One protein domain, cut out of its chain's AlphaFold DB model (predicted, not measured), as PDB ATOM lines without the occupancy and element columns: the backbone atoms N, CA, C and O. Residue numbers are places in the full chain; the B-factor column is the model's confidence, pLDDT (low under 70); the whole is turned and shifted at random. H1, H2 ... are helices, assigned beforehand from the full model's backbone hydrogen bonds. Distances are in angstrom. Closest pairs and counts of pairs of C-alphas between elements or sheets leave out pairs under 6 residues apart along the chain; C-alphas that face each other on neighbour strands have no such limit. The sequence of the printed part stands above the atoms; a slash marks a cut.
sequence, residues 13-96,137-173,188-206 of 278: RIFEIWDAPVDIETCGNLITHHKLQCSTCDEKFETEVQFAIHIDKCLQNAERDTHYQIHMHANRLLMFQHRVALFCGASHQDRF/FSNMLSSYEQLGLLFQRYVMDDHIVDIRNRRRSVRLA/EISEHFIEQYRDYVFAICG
ATOM      1  N   ARG A  13      41.213 350.277 148.787       94.19
ATOM      2  CA  ARG A  13      40.979 351.535 148.056       94.19
ATOM      3  C   ARG A  13      41.174 352.770 148.937       94.19
ATOM      4  O   ARG A  13      41.665 353.788 148.468       94.19
ATOM      5  N   ILE A  14      40.702 352.725 150.180       95.69
ATOM      6  CA  ILE A  14      40.753 353.881 151.080       95.69
ATOM      7  C   ILE A  14      42.184 354.117 151.551       95.69
ATOM      8  O   ILE A  14      42.608 355.270 151.616       95.69
ATOM      9  N   PHE A  15      42.920 353.043 151.832       93.88
ATOM     10  CA  PHE A  15      44.335 353.136 152.160       93.88
ATOM     11  C   PHE A  15      45.148 353.685 150.981       93.88
ATOM     12  O   PHE A  15      45.900 354.631 151.166       93.88
ATOM     13  N   GLU A  16      44.909 353.199 149.759       94.62
ATOM     14  CA  GLU A  16      45.547 353.719 148.539       94.62
ATOM     15  C   GLU A  16      45.280 355.216 148.323       94.62
ATOM     16  O   GLU A  16      46.190 355.955 147.970       94.62
ATOM     17  N   ILE A  17      44.047 355.688 148.552       96.00
ATOM     18  CA  ILE A  17      43.713 357.122 148.448       96.00
ATOM     19  C   ILE A  17      44.473 357.943 149.493       96.00
ATOM     20  O   ILE A  17      44.863 359.076 149.215       96.00
ATOM     21  N   TRP A  18      44.621 357.408 150.705       96.12
ATOM     22  CA  TRP A  18      45.321 358.084 151.791       96.12
ATOM     23  C   TRP A  18      46.836 358.117 151.561       96.12
ATOM     24  O   TRP A  18      47.444 359.152 151.784       96.12
ATOM     25  N   ASP A  19      47.426 357.034 151.057       93.31
ATOM     26  CA  ASP A  19      48.866 356.927 150.779       93.31
ATOM     27  C   ASP A  19      49.280 357.617 149.461       93.31
ATOM     28  O   ASP A  19      50.460 357.864 149.209       93.31
ATOM     29  N   ALA A  20      48.314 357.957 148.598       92.44
ATOM     30  CA  ALA A  20      48.588 358.571 147.305       92.44
ATOM     31  C   ALA A  20      49.321 359.923 147.447       92.44
ATOM     32  O   ALA A  20      48.829 360.840 148.119       92.44
ATOM     33  N   PRO A  21      50.460 360.113 146.751       90.62
ATOM     34  CA  PRO A  21      51.194 361.366 146.799       90.62
ATOM     35  C   PRO A  21      50.394 362.495 146.148       90.62
ATOM     36  O   PRO A  21      49.769 362.338 145.097       90.62
ATOM     37  N   VAL A  22      50.469 363.676 146.757       90.12
ATOM     38  CA  VAL A  22      49.814 364.880 146.247       90.12
ATOM     39  C   VAL A  22      50.742 365.604 145.275       90.12
ATOM     40  O   VAL A  22      51.720 366.225 145.688       90.12
ATOM     41  N   ASP A  23      50.406 365.573 143.986       89.75
ATOM     42  CA  ASP A  23      51.047 366.385 142.946       89.75
ATOM     43  C   ASP A  23      49.977 367.136 142.150       89.75
ATOM     44  O   ASP A  23      48.916 366.596 141.830       89.75
ATOM     45  N   ILE A  24      50.263 368.390 141.806       90.31
ATOM     46  CA  ILE A  24      49.398 369.220 140.971       90.31
ATOM     47  C   ILE A  24      49.129 368.592 139.594       90.31
ATOM     48  O   ILE A  24      48.089 368.845 138.996       90.31
ATOM     49  N   GLU A  25      50.056 367.776 139.083       86.75
ATOM     50  CA  GLU A  25      49.940 367.112 137.777       86.75
ATOM     51  C   GLU A  25      48.990 365.910 137.800       86.75
ATOM     52  O   GLU A  25      48.433 365.544 136.766       86.75
ATOM     53  N   THR A  26      48.783 365.294 138.965       86.56
ATOM     54  CA  THR A  26      48.015 364.045 139.094       86.56
ATOM     55  C   THR A  26      46.735 364.205 139.908       86.56
ATOM     56  O   THR A  26      45.819 363.393 139.755       86.56
ATOM     57  N   CYS A  27      46.612 365.263 140.717       86.62
ATOM     58  CA  CYS A  27      45.494 365.455 141.645       86.62
ATOM     59  C   CYS A  27      44.117 365.505 140.959       86.62
ATOM     60  O   CYS A  27      43.122 365.082 141.544       86.62
ATOM     61  N   GLY A  28      44.054 365.948 139.699       84.38
ATOM     62  CA  GLY A  28      42.824 365.945 138.903       84.38
ATOM     63  C   GLY A  28      42.334 364.549 138.501       84.38
ATOM     64  O   GLY A  28      41.127 364.357 138.355       84.38
ATOM     65  N   ASN A  29      43.246 363.579 138.369       87.12
ATOM     66  CA  ASN A  29      42.986 362.252 137.797       87.12
ATOM     67  C   ASN A  29      42.668 361.180 138.850       87.12
ATOM     68  O   ASN A  29      42.125 360.126 138.515       87.12
ATOM     69  N   LEU A  30      42.970 361.444 140.125       89.44
ATOM     70  CA  LEU A  30      42.755 360.485 141.212       89.44
ATOM     71  C   LEU A  30      41.277 360.112 141.374       89.44
ATOM     72  O   LEU A  30      40.960 358.952 141.646       89.44
ATOM     73  N   ILE A  31      40.360 361.057 141.138       90.81
ATOM     74  CA  ILE A  31      38.919 360.778 141.175       90.81
ATOM     75  C   ILE A  31      38.489 359.811 140.064       90.81
ATOM     76  O   ILE A  31      37.658 358.944 140.311       90.81
ATOM     77  N   THR A  32      39.092 359.890 138.875       88.69
ATOM     78  CA  THR A  32      38.804 358.982 137.752       88.69
ATOM     79  C   THR A  32      39.320 357.574 138.038       88.69
ATOM     80  O   THR A  32      38.643 356.592 137.734       88.69
ATOM     81  N   HIS A  33      40.499 357.476 138.660       91.12
ATOM     82  CA  HIS A  33      41.116 356.203 139.026       91.12
ATOM     83  C   HIS A  33      40.343 355.488 140.143       91.12
ATOM     84  O   HIS A  33      39.900 354.351 139.977       91.12
ATOM     85  N   HIS A  34      40.136 356.159 141.277       94.00
ATOM     86  CA  HIS A  34      39.544 355.522 142.455       94.00
ATOM     87  C   HIS A  34      38.012 355.536 142.460       94.00
ATOM     88  O   HIS A  34      37.414 354.699 143.147       94.00
ATOM     89  N   LYS A  35      37.389 356.457 141.706       95.38
ATOM     90  CA  LYS A  35      35.945 356.763 141.689       95.38
ATOM     91  C   LYS A  35      35.424 357.174 143.068       95.38
ATOM     92  O   LYS A  35      36.027 356.866 144.089       95.38
ATOM     93  N   LEU A  36      34.307 357.885 143.154       96.44
ATOM     94  CA  LEU A  36      33.613 358.080 144.436       96.44
ATOM     95  C   LEU A  36      32.868 356.793 144.784       96.44
ATOM     96  O   LEU A  36      32.350 356.149 143.880       96.44
ATOM     97  N   GLN A  37      32.811 356.396 146.057       96.75
ATOM     98  CA  GLN A  37      32.194 355.121 146.448       96.75
ATOM     99  C   GLN A  37      31.227 355.281 147.620       96.75
ATOM    100  O   GLN A  37      31.590 355.860 148.648       96.75
ATOM    101  N   CYS A  38      30.013 354.746 147.491       95.19
ATOM    102  CA  CYS A  38      29.036 354.706 148.579       95.19
ATOM    103  C   CYS A  38      29.463 353.695 149.654       95.19
ATOM    104  O   CYS A  38      29.897 352.601 149.324       95.19
ATOM    105  N   SER A  39      29.322 354.042 150.934       93.44
ATOM    106  CA  SER A  39      29.701 353.163 152.053       93.44
ATOM    107  C   SER A  39      28.640 352.123 152.429       93.44
ATOM    108  O   SER A  39      28.817 351.404 153.398       93.44
ATOM    109  N   THR A  40      27.471 352.122 151.787       91.19
ATOM    110  CA  THR A  40      26.384 351.190 152.143       91.19
ATOM    111  C   THR A  40      26.162 350.140 151.069       91.19
ATOM    112  O   THR A  40      25.906 348.986 151.391       91.19
ATOM    113  N   CYS A  41      26.250 350.525 149.798       92.44
ATOM    114  CA  CYS A  41      26.014 349.628 148.666       92.44
ATOM    115  C   CYS A  41      27.261 349.385 147.805       92.44
ATOM    116  O   CYS A  41      27.156 348.716 146.782       92.44
ATOM    117  N   ASP A  42      28.406 349.978 148.167       92.44
ATOM    118  CA  ASP A  42      29.682 349.894 147.444       92.44
ATOM    119  C   ASP A  42      29.674 350.375 145.983       92.44
ATOM    120  O   ASP A  42      30.688 350.254 145.287       92.44
ATOM    121  N   GLU A  43      28.574 350.976 145.521       95.50
ATOM    122  CA  GLU A  43      28.451 351.529 144.173       95.50
ATOM    123  C   GLU A  43      29.484 352.644 143.944       95.50
ATOM    124  O   GLU A  43      29.786 353.436 144.848       95.50
ATOM    125  N   LYS A  44      30.046 352.684 142.729       96.12
ATOM    126  CA  LYS A  44      31.119 353.600 142.328       96.12
ATOM    127  C   LYS A  44      30.627 354.613 141.299       96.12
ATOM    128  O   LYS A  44      29.923 354.254 140.363       96.12
ATOM    129  N   PHE A  45      31.085 355.855 141.423       95.00
ATOM    130  CA  PHE A  45      30.612 356.993 140.640       95.00
ATOM    131  C   PHE A  45      31.779 357.804 140.088       95.00
ATOM    132  O   PHE A  45      32.764 358.053 140.783       95.00
ATOM    133  N   GLU A  46      31.649 358.245 138.842       86.06
ATOM    134  CA  GLU A  46      32.687 359.020 138.150       86.06
ATOM    135  C   GLU A  46      32.541 360.524 138.388       86.06
ATOM    136  O   GLU A  46      33.520 361.260 138.312       86.06
ATOM    137  N   THR A  47      31.332 360.984 138.718       87.12
ATOM    138  CA  THR A  47      31.035 362.406 138.920       87.12
ATOM    139  C   THR A  47      30.492 362.679 140.317       87.12
ATOM    140  O   THR A  47      29.745 361.878 140.888       87.12
ATOM    141  N   GLU A  48      30.813 363.859 140.856       90.31
ATOM    142  CA  GLU A  48      30.279 364.319 142.144       90.31
ATOM    143  C   GLU A  48      28.746 364.410 142.135       90.31
ATOM    144  O   GLU A  48      28.105 364.126 143.144       90.31
ATOM    145  N   VAL A  49      28.149 364.766 140.992       91.50
ATOM    146  CA  VAL A  49      26.696 364.930 140.843       91.50
ATOM    147  C   VAL A  49      25.972 363.593 140.983       91.50
ATOM    148  O   VAL A  49      25.036 363.484 141.774       91.50
ATOM    149  N   GLN A  50      26.417 362.562 140.258       93.38
ATOM    150  CA  GLN A  50      25.828 361.221 140.360       93.38
ATOM    151  C   GLN A  50      25.968 360.669 141.779       93.38
ATOM    152  O   GLN A  50      25.001 360.153 142.340       93.38
ATOM    153  N   PHE A  51      27.150 360.844 142.377       95.88
ATOM    154  CA  PHE A  51      27.395 360.427 143.749       95.88
ATOM    155  C   PHE A  51      26.458 361.132 144.736       95.88
ATOM    156  O   PHE A  51      25.833 360.469 145.559       95.88
ATOM    157  N   ALA A  52      26.305 362.457 144.628       93.31
ATOM    158  CA  ALA A  52      25.441 363.249 145.502       93.31
ATOM    159  C   ALA A  52      23.969 362.812 145.431       93.31
ATOM    160  O   ALA A  52      23.336 362.628 146.471       93.31
ATOM    161  N   ILE A  53      23.443 362.591 144.220       94.62
ATOM    162  CA  ILE A  53      22.066 362.114 144.008       94.62
ATOM    163  C   ILE A  53      21.866 360.735 144.643       94.62
ATOM    164  O   ILE A  53      20.824 360.469 145.246       94.62
ATOM    165  N   HIS A  54      22.857 359.854 144.510       95.25
ATOM    166  CA  HIS A  54      22.786 358.514 145.069       95.25
ATOM    167  C   HIS A  54      22.789 358.537 146.604       95.25
ATOM    168  O   HIS A  54      21.911 357.939 147.232       95.25
ATOM    169  N   ILE A  55      23.755 359.225 147.225       93.94
ATOM    170  CA  ILE A  55      23.923 359.186 148.685       93.94
ATOM    171  C   ILE A  55      22.774 359.853 149.442       93.94
ATOM    172  O   ILE A  55      22.510 359.454 150.573       93.94
ATOM    173  N   ASP A  56      22.077 360.814 148.832       92.88
ATOM    174  CA  ASP A  56      20.897 361.453 149.429       92.88
ATOM    175  C   ASP A  56      19.786 360.430 149.716       92.88
ATOM    176  O   ASP A  56      19.119 360.485 150.745       92.88
ATOM    177  N   LYS A  57      19.659 359.422 148.843       93.12
ATOM    178  CA  LYS A  57      18.702 358.321 148.995       93.12
ATOM    179  C   LYS A  57      19.292 357.158 149.785       93.12
ATOM    180  O   LYS A  57      18.688 356.680 150.739       93.12
ATOM    181  N   CYS A  58      20.477 356.693 149.391       92.69
ATOM    182  CA  CYS A  58      21.074 355.478 149.944       92.69
ATOM    183  C   CYS A  58      21.481 355.647 151.415       92.69
ATOM    184  O   CYS A  58      21.348 354.715 152.205       92.69
ATOM    185  N   LEU A  59      21.924 356.847 151.806       90.19
ATOM    186  CA  LEU A  59      22.449 357.110 153.146       90.19
ATOM    187  C   LEU A  59      21.467 357.850 154.060       90.19
ATOM    188  O   LEU A  59      21.894 358.350 155.104       90.19
ATOM    189  N   GLN A  60      20.182 357.944 153.699       88.44
ATOM    190  CA  GLN A  60      19.185 358.691 154.478       88.44
ATOM    191  C   GLN A  60      19.040 358.148 155.909       88.44
ATOM    192  O   GLN A  60      18.995 358.924 156.858       88.44
ATOM    193  N   ASN A  61      19.052 356.819 156.062       86.88
ATOM    194  CA  ASN A  61      18.925 356.119 157.347       86.88
ATOM    195  C   ASN A  61      20.139 355.227 157.660       86.88
ATOM    196  O   ASN A  61      20.046 354.322 158.486       86.88
ATOM    197  N   ALA A  62      21.260 355.437 156.964       86.06
ATOM    198  CA  ALA A  62      22.463 354.640 157.165       86.06
ATOM    199  C   ALA A  62      23.146 354.992 158.493       86.06
ATOM    200  O   ALA A  62      23.223 356.164 158.882       86.06
ATOM    201  N   GLU A  63      23.684 353.974 159.165       86.75
ATOM    202  CA  GLU A  63      24.506 354.162 160.354       86.75
ATOM    203  C   GLU A  63      25.786 354.932 159.994       86.75
ATOM    204  O   GLU A  63      26.400 354.719 158.949       86.75
ATOM    205  N   ARG A  64      26.177 355.884 160.846       88.56
ATOM    206  CA  ARG A  64      27.348 356.755 160.632       88.56
ATOM    207  C   ARG A  64      28.569 356.220 161.377       88.56
ATOM    208  O   ARG A  64      29.257 356.951 162.094       88.56
ATOM    209  N   ASP A  65      28.786 354.922 161.229       89.81
ATOM    210  CA  ASP A  65      29.827 354.155 161.897       89.81
ATOM    211  C   ASP A  65      31.235 354.459 161.340       89.81
ATOM    212  O   ASP A  65      31.441 355.359 160.517       89.81
ATOM    213  N   THR A  66      32.242 353.720 161.814       90.00
ATOM    214  CA  THR A  66      33.627 353.882 161.342       90.00
ATOM    215  C   THR A  66      33.732 353.629 159.834       90.00
ATOM    216  O   THR A  66      34.452 354.372 159.168       90.00
ATOM    217  N   HIS A  67      32.999 352.648 159.287       90.31
ATOM    218  CA  HIS A  67      32.993 352.345 157.853       90.31
ATOM    219  C   HIS A  67      32.484 353.529 157.025       90.31
ATOM    220  O   HIS A  67      33.156 353.994 156.100       90.31
ATOM    221  N   TYR A  68      31.344 354.098 157.413       93.38
ATOM    222  CA  TYR A  68      30.828 355.310 156.793       93.38
ATOM    223  C   TYR A  68      31.859 356.450 156.822       93.38
ATOM    224  O   TYR A  68      32.087 357.122 155.810       93.38
ATOM    225  N   GLN A  69      32.504 356.675 157.972       94.88
ATOM    226  CA  GLN A  69      33.426 357.798 158.144       94.88
ATOM    227  C   GLN A  69      34.676 357.677 157.269       94.88
ATOM    228  O   GLN A  69      35.068 358.668 156.644       94.88
ATOM    229  N   ILE A  70      35.270 356.485 157.160       95.56
ATOM    230  CA  ILE A  70      36.450 356.291 156.307       95.56
ATOM    231  C   ILE A  70      36.114 356.522 154.826       95.56
ATOM    232  O   ILE A  70      36.847 357.227 154.134       95.56
ATOM    233  N   HIS A  71      34.963 356.039 154.346       95.88
ATOM    234  CA  HIS A  71      34.508 356.280 152.974       95.88
ATOM    235  C   HIS A  71      34.244 357.766 152.727       95.88
ATOM    236  O   HIS A  71      34.661 358.317 151.706       95.88
ATOM    237  N   MET A  72      33.579 358.436 153.670       96.00
ATOM    238  CA  MET A  72      33.298 359.867 153.590       96.00
ATOM    239  C   MET A  72      34.591 360.686 153.469       96.00
ATOM    240  O   MET A  72      34.670 361.558 152.601       96.00
ATOM    241  N   HIS A  73      35.595 360.434 154.312       97.88
ATOM    242  CA  HIS A  73      36.852 361.185 154.272       97.88
ATOM    243  C   HIS A  73      37.698 360.859 153.035       97.88
ATOM    244  O   HIS A  73      38.236 361.783 152.426       97.88
ATOM    245  N   ALA A  74      37.735 359.599 152.591       97.25
ATOM    246  CA  ALA A  74      38.411 359.216 151.350       97.25
ATOM    247  C   ALA A  74      37.780 359.891 150.121       97.25
ATOM    248  O   ALA A  74      38.471 360.509 149.314       97.25
ATOM    249  N   ASN A  75      36.448 359.868 150.012       97.12
ATOM    250  CA  ASN A  75      35.739 360.562 148.937       97.12
ATOM    251  C   ASN A  75      35.968 362.080 148.997       97.12
ATOM    252  O   ASN A  75      36.112 362.718 147.959       97.12
ATOM    253  N   ARG A  76      36.028 362.676 150.198       95.56
ATOM    254  CA  ARG A  76      36.357 364.102 150.359       95.56
ATOM    255  C   ARG A  76      37.744 364.432 149.825       95.56
ATOM    256  O   ARG A  76      37.856 365.430 149.121       95.56
ATOM    257  N   LEU A  77      38.765 363.623 150.116       95.69
ATOM    258  CA  LEU A  77      40.107 363.833 149.566       95.69
ATOM    259  C   LEU A  77      40.079 363.876 148.036       95.69
ATOM    260  O   LEU A  77      40.530 364.865 147.461       95.69
ATOM    261  N   LEU A  78      39.455 362.880 147.398       95.25
ATOM    262  CA  LEU A  78      39.315 362.826 145.939       95.25
ATOM    263  C   LEU A  78      38.607 364.064 145.372       95.25
ATOM    264  O   LEU A  78      39.103 364.690 144.438       95.25
ATOM    265  N   MET A  79      37.467 364.445 145.958       94.25
ATOM    266  CA  MET A  79      36.706 365.617 145.516       94.25
ATOM    267  C   MET A  79      37.530 366.900 145.653       94.25
ATOM    268  O   MET A  79      37.606 367.692 144.721       94.25
ATOM    269  N   PHE A  80      38.179 367.137 146.795       94.25
ATOM    270  CA  PHE A  80      38.925 368.380 146.990       94.25
ATOM    271  C   PHE A  80      40.191 368.460 146.133       94.25
ATOM    272  O   PHE A  80      40.482 369.540 145.623       94.25
ATOM    273  N   GLN A  81      40.887 367.346 145.901       92.62
ATOM    274  CA  GLN A  81      42.003 367.287 144.952       92.62
ATOM    275  C   GLN A  81      41.545 367.618 143.526       92.62
ATOM    276  O   GLN A  81      42.122 368.495 142.880       92.62
ATOM    277  N   HIS A  82      40.445 367.008 143.076       91.38
ATOM    278  CA  HIS A  82      39.864 367.294 141.768       91.38
ATOM    279  C   HIS A  82      39.445 368.767 141.633       91.38
ATOM    280  O   HIS A  82      39.741 369.428 140.637       91.38
ATOM    281  N   ARG A  83      38.824 369.333 142.671       91.12
ATOM    282  CA  ARG A  83      38.417 370.744 142.702       91.12
ATOM    283  C   ARG A  83      39.593 371.710 142.674       91.12
ATOM    284  O   ARG A  83      39.478 372.753 142.036       91.12
ATOM    285  N   VAL A  84      40.709 371.392 143.334       91.88
ATOM    286  CA  VAL A  84      41.945 372.181 143.207       91.88
ATOM    287  C   VAL A  84      42.405 372.181 141.751       91.88
ATOM    288  O   VAL A  84      42.655 373.257 141.209       91.88
ATOM    289  N   ALA A  85      42.442 371.013 141.100       90.25
ATOM    290  CA  ALA A  85      42.854 370.893 139.704       90.25
ATOM    291  C   ALA A  85      41.975 371.732 138.761       90.25
ATOM    292  O   ALA A  85      42.500 372.504 137.959       90.25
ATOM    293  N   LEU A  86      40.647 371.662 138.911       87.88
ATOM    294  CA  LEU A  86      39.707 372.488 138.145       87.88
ATOM    295  C   LEU A  86      39.891 373.982 138.424       87.88
ATOM    296  O   LEU A  86      39.906 374.796 137.498       87.88
ATOM    297  N   PHE A  87      40.044 374.352 139.698       87.06
ATOM    298  CA  PHE A  87      40.162 375.745 140.114       87.06
ATOM    299  C   PHE A  87      41.383 376.419 139.488       87.06
ATOM    300  O   PHE A  87      41.247 377.490 138.896       87.06
ATOM    301  N   CYS A  88      42.554 375.784 139.571       86.38
ATOM    302  CA  CYS A  88      43.798 376.329 139.027       86.38
ATOM    303  C   CYS A  88      44.039 375.995 137.546       86.38
ATOM    304  O   CYS A  88      44.985 376.513 136.966       86.38
ATOM    305  N   GLY A  89      43.206 375.153 136.927       82.06
ATOM    306  CA  GLY A  89      43.358 374.753 135.523       82.06
ATOM    307  C   GLY A  89      44.432 373.694 135.286       82.06
ATOM    308  O   GLY A  89      44.852 373.503 134.149       82.06
ATOM    309  N   ALA A  90      44.875 372.985 136.328       79.81
ATOM    310  CA  ALA A  90      45.922 371.972 136.205       79.81
ATOM    311  C   ALA A  90      45.561 370.846 135.229       79.81
ATOM    312  O   ALA A  90      46.434 370.380 134.507       79.81
ATOM    313  N   SER A  91      44.281 370.469 135.142       69.75
ATOM    314  CA  SER A  91      43.802 369.419 134.231       69.75
ATOM    315  C   SER A  91      44.006 369.730 132.741       69.75
ATOM    316  O   SER A  91      43.861 368.837 131.912       69.75
ATOM    317  N   HIS A  92      44.309 370.984 132.388       66.12
ATOM    318  CA  HIS A  92      44.381 371.462 131.002       66.12
ATOM    319  C   HIS A  92      45.693 372.187 130.679       66.12
ATOM    320  O   HIS A  92      45.814 372.785 129.614       66.12
ATOM    321  N   GLN A  93      46.660 372.174 131.598       67.50
ATOM    322  CA  GLN A  93      47.910 372.911 131.454       67.50
ATOM    323  C   GLN A  93      49.105 371.966 131.515       67.50
ATOM    324  O   GLN A  93      49.260 371.205 132.477       67.50
ATOM    325  N   ASP A  94      50.000 372.097 130.538       69.19
ATOM    326  CA  ASP A  94      51.315 371.465 130.582       69.19
ATOM    327  C   ASP A  94      52.116 371.932 131.805       69.19
ATOM    328  O   ASP A  94      51.806 372.931 132.467       69.19
ATOM    329  N   ARG A  95      53.166 371.178 132.137       70.19
ATOM    330  CA  ARG A  95      54.060 371.509 133.246       70.19
ATOM    331  C   ARG A  95      54.607 372.927 133.077       70.19
ATOM    332  O   ARG A  95      55.260 373.240 132.086       70.19
ATOM    333  N   PHE A  96      54.374 373.761 134.088       73.50
ATOM    334  CA  PHE A  96      54.670 375.185 134.020       73.50
ATOM    335  C   PHE A  96      55.790 375.575 134.987       73.50
ATOM    336  O   PHE A  96      55.667 375.379 136.195       73.50
ATOM    337  N   PHE A 137      42.088 373.365 150.691       95.56
ATOM    338  CA  PHE A 137      43.268 372.815 151.358       95.56
ATOM    339  C   PHE A 137      42.998 372.439 152.820       95.56
ATOM    340  O   PHE A 137      43.429 371.385 153.277       95.56
ATOM    341  N   SER A 138      42.213 373.241 153.549       95.06
ATOM    342  CA  SER A 138      41.831 372.916 154.933       95.06
ATOM    343  C   SER A 138      40.989 371.638 155.022       95.06
ATOM    344  O   SER A 138      41.190 370.838 155.932       95.06
ATOM    345  N   ASN A 139      40.073 371.403 154.075       95.19
ATOM    346  CA  ASN A 139      39.298 370.160 154.052       95.19
ATOM    347  C   ASN A 139      40.142 368.943 153.648       95.19
ATOM    348  O   ASN A 139      39.871 367.841 154.135       95.19
ATOM    349  N   MET A 140      41.153 369.130 152.790       96.06
ATOM    350  CA  MET A 140      42.119 368.078 152.461       96.06
ATOM    351  C   MET A 140      42.922 367.668 153.695       96.06
ATOM    352  O   MET A 140      42.949 366.489 154.029       96.06
ATOM    353  N   LEU A 141      43.509 368.637 154.405       97.56
ATOM    354  CA  LEU A 141      44.260 368.395 155.643       97.56
ATOM    355  C   LEU A 141      43.397 367.693 156.692       97.56
ATOM    356  O   LEU A 141      43.777 366.642 157.201       97.56
ATOM    357  N   SER A 142      42.202 368.228 156.949       97.56
ATOM    358  CA  SER A 142      41.282 367.646 157.925       97.56
ATOM    359  C   SER A 142      40.880 366.219 157.552       97.56
ATOM    360  O   SER A 142      40.891 365.342 158.405       97.56
ATOM    361  N   SER A 143      40.558 365.939 156.284       97.88
ATOM    362  CA  SER A 143      40.147 364.583 155.890       97.88
ATOM    363  C   SER A 143      41.296 363.578 155.963       97.88
ATOM    364  O   SER A 143      41.063 362.439 156.359       97.88
ATOM    365  N   TYR A 144      42.519 364.000 155.637       97.94
ATOM    366  CA  TYR A 144      43.712 363.165 155.756       97.94
ATOM    367  C   TYR A 144      44.013 362.799 157.214       97.94
ATOM    368  O   TYR A 144      44.230 361.630 157.531       97.94
ATOM    369  N   GLU A 145      43.970 363.788 158.110       97.50
ATOM    370  CA  GLU A 145      44.158 363.581 159.549       97.50
ATOM    371  C   GLU A 145      43.094 362.634 160.118       97.50
ATOM    372  O   GLU A 145      43.421 361.681 160.823       97.50
ATOM    373  N   GLN A 146      41.819 362.847 159.770       97.75
ATOM    374  CA  GLN A 146      40.728 361.999 160.255       97.75
ATOM    375  C   GLN A 146      40.854 360.548 159.776       97.75
ATOM    376  O   GLN A 146      40.593 359.640 160.560       97.75
ATOM    377  N   LEU A 147      41.293 360.303 158.536       97.06
ATOM    378  CA  LEU A 147      41.595 358.942 158.075       97.06
ATOM    379  C   LEU A 147      42.699 358.301 158.914       97.06
ATOM    380  O   LEU A 147      42.507 357.191 159.405       97.06
ATOM    381  N   GLY A 148      43.788 359.033 159.162       95.00
ATOM    382  CA  GLY A 148      44.871 358.576 160.028       95.00
ATOM    383  C   GLY A 148      44.388 358.208 161.432       95.00
ATOM    384  O   GLY A 148      44.809 357.191 161.963       95.00
ATOM    385  N   LEU A 149      43.463 358.970 162.024       94.06
ATOM    386  CA  LEU A 149      42.859 358.647 163.326       94.06
ATOM    387  C   LEU A 149      41.929 357.424 163.266       94.06
ATOM    388  O   LEU A 149      41.903 356.611 164.190       94.06
ATOM    389  N   LEU A 150      41.147 357.283 162.194       94.69
ATOM    390  CA  LEU A 150      40.214 356.168 162.017       94.69
ATOM    391  C   LEU A 150      40.949 354.845 161.767       94.69
ATOM    392  O   LEU A 150      40.528 353.822 162.304       94.69
ATOM    393  N   PHE A 151      42.056 354.857 161.021       93.75
ATOM    394  CA  PHE A 151      42.879 353.671 160.751       93.75
ATOM    395  C   PHE A 151      43.448 353.034 162.022       93.75
ATOM    396  O   PHE A 151      43.542 351.815 162.112       93.75
ATOM    397  N   GLN A 152      43.708 353.824 163.064       90.06
ATOM    398  CA  GLN A 152      44.198 353.314 164.353       90.06
ATOM    399  C   GLN A 152      43.188 352.402 165.063       90.06
ATOM    400  O   GLN A 152      43.564 351.634 165.948       90.06
ATOM    401  N   ARG A 153      41.906 352.449 164.673       89.62
ATOM    402  CA  ARG A 153      40.861 351.562 165.209       89.62
ATOM    403  C   ARG A 153      40.957 350.132 164.661       89.62
ATOM    404  O   ARG A 153      40.388 349.227 165.268       89.62
ATOM    405  N   TYR A 154      41.700 349.907 163.574       87.06
ATOM    406  CA  TYR A 154      41.882 348.601 162.927       87.06
ATOM    407  C   TYR A 154      43.098 347.867 163.506       87.06
ATOM    408  O   TYR A 154      44.081 347.593 162.834       87.06
ATOM    409  N   VAL A 155      43.058 347.563 164.804       81.00
ATOM    410  CA  VAL A 155      44.223 347.065 165.569       81.00
ATOM    411  C   VAL A 155      44.809 345.748 165.032       81.00
ATOM    412  O   VAL A 155      46.000 345.492 165.247       81.00
ATOM    413  N   MET A 156      43.969 344.932 164.387       80.75
ATOM    414  CA  MET A 156      44.303 343.614 163.837       80.75
ATOM    415  C   MET A 156      44.666 343.643 162.347       80.75
ATOM    416  O   MET A 156      45.057 342.601 161.836       80.75
ATOM    417  N   ASP A 157      44.527 344.787 161.677       87.56
ATOM    418  CA  ASP A 157      44.856 344.931 160.260       87.56
ATOM    419  C   ASP A 157      46.359 344.727 160.032       87.56
ATOM    420  O   ASP A 157      47.189 345.235 160.799       87.56
ATOM    421  N   ASP A 158      46.708 344.001 158.971       84.88
ATOM    422  CA  ASP A 158      48.092 343.635 158.660       84.88
ATOM    423  C   ASP A 158      49.002 344.860 158.489       84.88
ATOM    424  O   ASP A 158      50.138 344.842 158.962       84.88
ATOM    425  N   HIS A 159      48.514 345.964 157.911       84.25
ATOM    426  CA  HIS A 159      49.293 347.199 157.770       84.25
ATOM    427  C   HIS A 159      49.558 347.835 159.134       84.25
ATOM    428  O   HIS A 159      50.672 348.283 159.413       84.25
ATOM    429  N   ILE A 160      48.554 347.862 160.012       86.62
ATOM    430  CA  ILE A 160      48.696 348.397 161.372       86.62
ATOM    431  C   ILE A 160      49.663 347.537 162.193       86.62
ATOM    432  O   ILE A 160      50.521 348.068 162.909       86.62
ATOM    433  N   VAL A 161      49.573 346.214 162.070       85.56
ATOM    434  CA  VAL A 161      50.506 345.268 162.695       85.56
ATOM    435  C   VAL A 161      51.925 345.473 162.160       85.56
ATOM    436  O   VAL A 161      52.874 345.545 162.945       85.56
ATOM    437  N   ASP A 162      52.081 345.652 160.854       87.44
ATOM    438  CA  ASP A 162      53.356 345.937 160.206       87.44
ATOM    439  C   ASP A 162      53.988 347.240 160.694       87.44
ATOM    440  O   ASP A 162      55.172 347.258 161.040       87.44
ATOM    441  N   ILE A 163      53.216 348.330 160.763       85.56
ATOM    442  CA  ILE A 163      53.681 349.620 161.291       85.56
ATOM    443  C   ILE A 163      54.179 349.433 162.726       85.56
ATOM    444  O   ILE A 163      55.288 349.869 163.058       85.56
ATOM    445  N   ARG A 164      53.405 348.726 163.563       84.75
ATOM    446  CA  ARG A 164      53.776 348.414 164.950       84.75
ATOM    447  C   ARG A 164      55.099 347.652 165.015       84.75
ATOM    448  O   ARG A 164      55.997 348.036 165.766       84.75
ATOM    449  N   ASN A 165      55.241 346.602 164.210       85.38
ATOM    450  CA  ASN A 165      56.432 345.756 164.182       85.38
ATOM    451  C   ASN A 165      57.670 346.529 163.709       85.38
ATOM    452  O   ASN A 165      58.713 346.473 164.366       85.38
ATOM    453  N   ARG A 166      57.561 347.314 162.629       84.12
ATOM    454  CA  ARG A 166      58.663 348.145 162.110       84.12
ATOM    455  C   ARG A 166      59.139 349.159 163.152       84.12
ATOM    456  O   ARG A 166      60.340 349.263 163.401       84.12
ATOM    457  N   ARG A 167      58.216 349.870 163.808       80.88
ATOM    458  CA  ARG A 167      58.542 350.870 164.846       80.88
ATOM    459  C   ARG A 167      59.199 350.238 166.070       80.88
ATOM    460  O   ARG A 167      60.178 350.781 166.587       80.88
ATOM    461  N   ARG A 168      58.718 349.067 166.495       79.19
ATOM    462  CA  ARG A 168      59.310 348.309 167.603       79.19
ATOM    463  C   ARG A 168      60.751 347.897 167.306       79.19
ATOM    464  O   ARG A 168      61.620 348.099 168.151       79.19
ATOM    465  N   SER A 169      61.021 347.397 166.100       77.44
ATOM    466  CA  SER A 169      62.372 347.015 165.670       77.44
ATOM    467  C   SER A 169      63.341 348.202 165.651       77.44
ATOM    468  O   SER A 169      64.465 348.080 166.132       77.44
ATOM    469  N   VAL A 170      62.903 349.378 165.181       76.38
ATOM    470  CA  VAL A 170      63.725 350.606 165.198       76.38
ATOM    471  C   VAL A 170      64.060 351.051 166.626       76.38
ATOM    472  O   VAL A 170      65.185 351.479 166.884       76.38
ATOM    473  N   ARG A 171      63.112 350.947 167.570       70.31
ATOM    474  CA  ARG A 171      63.363 351.268 168.988       70.31
ATOM    475  C   ARG A 171      64.374 350.308 169.613       70.31
ATOM    476  O   ARG A 171      65.299 350.772 170.272       70.31
ATOM    477  N   LEU A 172      64.228 349.004 169.377       68.88
ATOM    478  CA  LEU A 172      65.155 347.990 169.891       68.88
ATOM    479  C   LEU A 172      66.581 348.211 169.369       68.88
ATOM    480  O   LEU A 172      67.516 348.179 170.157       68.88
ATOM    481  N   ALA A 173      66.742 348.560 168.090       70.25
ATOM    482  CA  ALA A 173      68.050 348.883 167.517       70.25
ATOM    483  C   ALA A 173      68.698 350.156 168.107       70.25
ATOM    484  O   ALA A 173      69.920 350.276 168.120       70.25
ATOM    485  N   GLU A 188      53.365 353.916 169.326       81.31
ATOM    486  CA  GLU A 188      54.090 353.802 168.053       81.31
ATOM    487  C   GLU A 188      53.184 354.048 166.844       81.31
ATOM    488  O   GLU A 188      53.637 354.548 165.809       81.31
ATOM    489  N   ILE A 189      51.913 353.664 166.967       86.88
ATOM    490  CA  ILE A 189      50.926 353.809 165.904       86.88
ATOM    491  C   ILE A 189      50.565 355.284 165.742       86.88
ATOM    492  O   ILE A 189      50.669 355.827 164.641       86.88
ATOM    493  N   SER A 190      50.218 355.950 166.844       87.69
ATOM    494  CA  SER A 190      49.956 357.392 166.855       87.69
ATOM    495  C   SER A 190      51.134 358.193 166.289       87.69
ATOM    496  O   SER A 190      50.932 359.095 165.478       87.69
ATOM    497  N   GLU A 191      52.370 357.851 166.666       88.81
ATOM    498  CA  GLU A 191      53.588 358.504 166.166       88.81
ATOM    499  C   GLU A 191      53.702 358.421 164.636       88.81
ATOM    500  O   GLU A 191      53.950 359.431 163.979       88.81
ATOM    501  N   HIS A 192      53.450 357.242 164.056       91.06
ATOM    502  CA  HIS A 192      53.487 357.062 162.607       91.06
ATOM    503  C   HIS A 192      52.479 357.961 161.882       91.06
ATOM    504  O   HIS A 192      52.862 358.662 160.947       91.06
ATOM    505  N   PHE A 193      51.221 357.998 162.326       93.00
ATOM    506  CA  PHE A 193      50.206 358.830 161.674       93.00
ATOM    507  C   PHE A 193      50.455 360.334 161.858       93.00
ATOM    508  O   PHE A 193      50.148 361.115 160.958       93.00
ATOM    509  N   ILE A 194      51.065 360.750 162.975       92.56
ATOM    510  CA  ILE A 194      51.496 362.141 163.185       92.56
ATOM    511  C   ILE A 194      52.600 362.531 162.196       92.56
ATOM    512  O   ILE A 194      52.552 363.624 161.631       92.56
ATOM    513  N   GLU A 195      53.593 361.667 161.978       93.31
ATOM    514  CA  GLU A 195      54.653 361.907 160.991       93.31
ATOM    515  C   GLU A 195      54.075 362.006 159.575       93.31
ATOM    516  O   GLU A 195      54.317 362.996 158.889       93.31
ATOM    517  N   GLN A 196      53.210 361.063 159.189       95.19
ATOM    518  CA  GLN A 196      52.545 361.080 157.882       95.19
ATOM    519  C   GLN A 196      51.696 362.339 157.675       95.19
ATOM    520  O   GLN A 196      51.694 362.923 156.594       95.19
ATOM    521  N   TYR A 197      51.003 362.812 158.713       96.44
ATOM    522  CA  TYR A 197      50.267 364.072 158.635       96.44
ATOM    523  C   TYR A 197      51.194 365.280 158.449       96.44
ATOM    524  O   TYR A 197      50.877 366.178 157.670       96.44
ATOM    525  N   ARG A 198      52.353 365.316 159.119       95.94
ATOM    526  CA  ARG A 198      53.342 366.392 158.931       95.94
ATOM    527  C   ARG A 198      53.881 366.409 157.506       95.94
ATOM    528  O   ARG A 198      53.918 367.478 156.899       95.94
ATOM    529  N   ASP A 199      54.237 365.248 156.966       95.94
ATOM    530  CA  ASP A 199      54.698 365.115 155.582       95.94
ATOM    531  C   ASP A 199      53.621 365.589 154.600       95.94
ATOM    532  O   ASP A 199      53.893 366.374 153.687       95.94
ATOM    533  N   TYR A 200      52.364 365.224 154.858       96.81
ATOM    534  CA  TYR A 200      51.226 365.688 154.076       96.81
ATOM    535  C   TYR A 200      51.023 367.208 154.161       96.81
ATOM    536  O   TYR A 200      50.771 367.848 153.143       96.81
ATOM    537  N   VAL A 201      51.198 367.835 155.332       96.81
ATOM    538  CA  VAL A 201      51.162 369.306 155.470       96.81
ATOM    539  C   VAL A 201      52.213 369.965 154.573       96.81
ATOM    540  O   VAL A 201      51.896 370.927 153.870       96.81
ATOM    541  N   PHE A 202      53.443 369.443 154.542       94.94
ATOM    542  CA  PHE A 202      54.483 369.957 153.645       94.94
ATOM    543  C   PHE A 202      54.116 369.777 152.167       94.94
ATOM    544  O   PHE A 202      54.313 370.707 151.377       94.94
ATOM    545  N   ALA A 203      53.541 368.630 151.800       94.69
ATOM    546  CA  ALA A 203      53.055 368.379 150.446       94.69
ATOM    547  C   ALA A 203      51.947 369.369 150.044       94.69
ATOM    548  O   ALA A 203      52.001 369.941 148.956       94.69
ATOM    549  N   ILE A 204      50.995 369.657 150.937       95.94
ATOM    550  CA  ILE A 204      49.931 370.645 150.707       95.94
ATOM    551  C   ILE A 204      50.493 372.056 150.538       95.94
ATOM    552  O   ILE A 204      50.039 372.778 149.654       95.94
ATOM    553  N   CYS A 205      51.503 372.454 151.314       93.38
ATOM    554  CA  CYS A 205      52.184 373.734 151.101       93.38
ATOM    555  C   CYS A 205      52.803 373.822 149.696       93.38
ATOM    556  O   CYS A 205      52.661 374.842 149.026       93.38
ATOM    557  N   GLY A 206      53.440 372.748 149.218       92.75
ATOM    558  CA  GLY A 206      53.947 372.679 147.843       92.75
ATOM    559  C   GLY A 206      52.837 372.722 146.788       92.75
ATOM    560  O   GLY A 206      52.975 373.411 145.782       92.75
TER     561      GLY A 206
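AT A GLANCE: This is residues 13 to 96, 137 to 173 and 188 to 206 of the 278 residues of an uncharacterized protein of Caenorhabditis remanei (UniProt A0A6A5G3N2). Three long helices, H4, H5 and H7, stand side by side as a layer, H5 between the other two and running opposite ways to both. The short helices H1 and H2 pack on H4, while H3 lies at one far end of the flat outline and H6 crosses the first residues of H7 at the other. The link from H2 to H3 folds back on itself, with residues 36 to 37 paired antiparallel to residues 44 to 45. The printed part has 140 residues with seven named helices, H1 to H7 in that order, and no named strand, an all helix class. It is compact, with a radius of gyration of the C-alphas of 16.5 A, and spans 50 by 46 by 22 A.

HOW THE PARTS SIT: H1, residues 13 to 19, touches H4, residues 66 to 88, through residues 70 to 78 of H4 alone; the closest C-alphas, of Ile 14 and Ala 74, are 5.8 A apart. Their lines stand at a steep tilt of 59 degrees, the same way. H2, residues 30 to 34, touches residues 78 to 82 of H4 alone, closest at the C-alphas of Ile 31 and Leu 78, 5.2 A apart. H3, residues 48 to 58, touches no helix; it is close to H4 but not clearly touching, the closest C-alphas, of Glu 48 and Met 79, being 7.4 A apart. H4 is the hub, touching H1, H2 and H5, residues 137 to 151. H4 and H5 run opposite ways at a shallow tilt of 25 degrees, with the closest C-alphas, of His 73 and Ser 143, 5.0 A apart. H5 also touches H7, residues 188 to 206, opposite ways at a shallow tilt of 17 degrees; the closest C-alphas, of Gly 148 and Phe 193, are 5.6 A apart. H6, residues 158 to 173, touches residues 188 to 192 of H7 alone, about perpendicular at 79 degrees, with the closest C-alphas, of Arg 164 and Ile 189, 6.2 A apart. H4 and H7 are apart. The helix packing is part aligned, part crossed: leaving out H2, a helix of under 6 residues, 2 of the 4 pairs of helices that touch are at a shallow tilt. Every O i to N i+4 pair is within hydrogen-bond range in H1, H2, H4, H5, H6 and H7; in H3 it is 6 of 7.

IN THESE COORDINATES: H1 begins at C-alpha 13, (40.979, 351.535, 148.056). H4, the longest helix, measures 33.2 A from C-alpha 66 to C-alpha 88. H5 measures 21.3 A, H6 22.5 A and H7 27.7 A. H7 ends at C-alpha 206, (53.947, 372.679, 147.843).

THE WHOLE: The C-alphas of Lys 57 and Ala 173 are the two farthest apart, 53.5 A. Residues 97 to 136 are not printed, with 20.9 A between C-alphas 96 and 137, nor are residues 174 to 187, with 14.8 A between C-alphas 173 and 188. Of the links printed whole, H2 to H3 is long, and H1 to H2, H3 to H4 and H5 to H6 are short. The mean pLDDT of the printed part is 90.0; residues 91 to 94 and residue 172 are under 70.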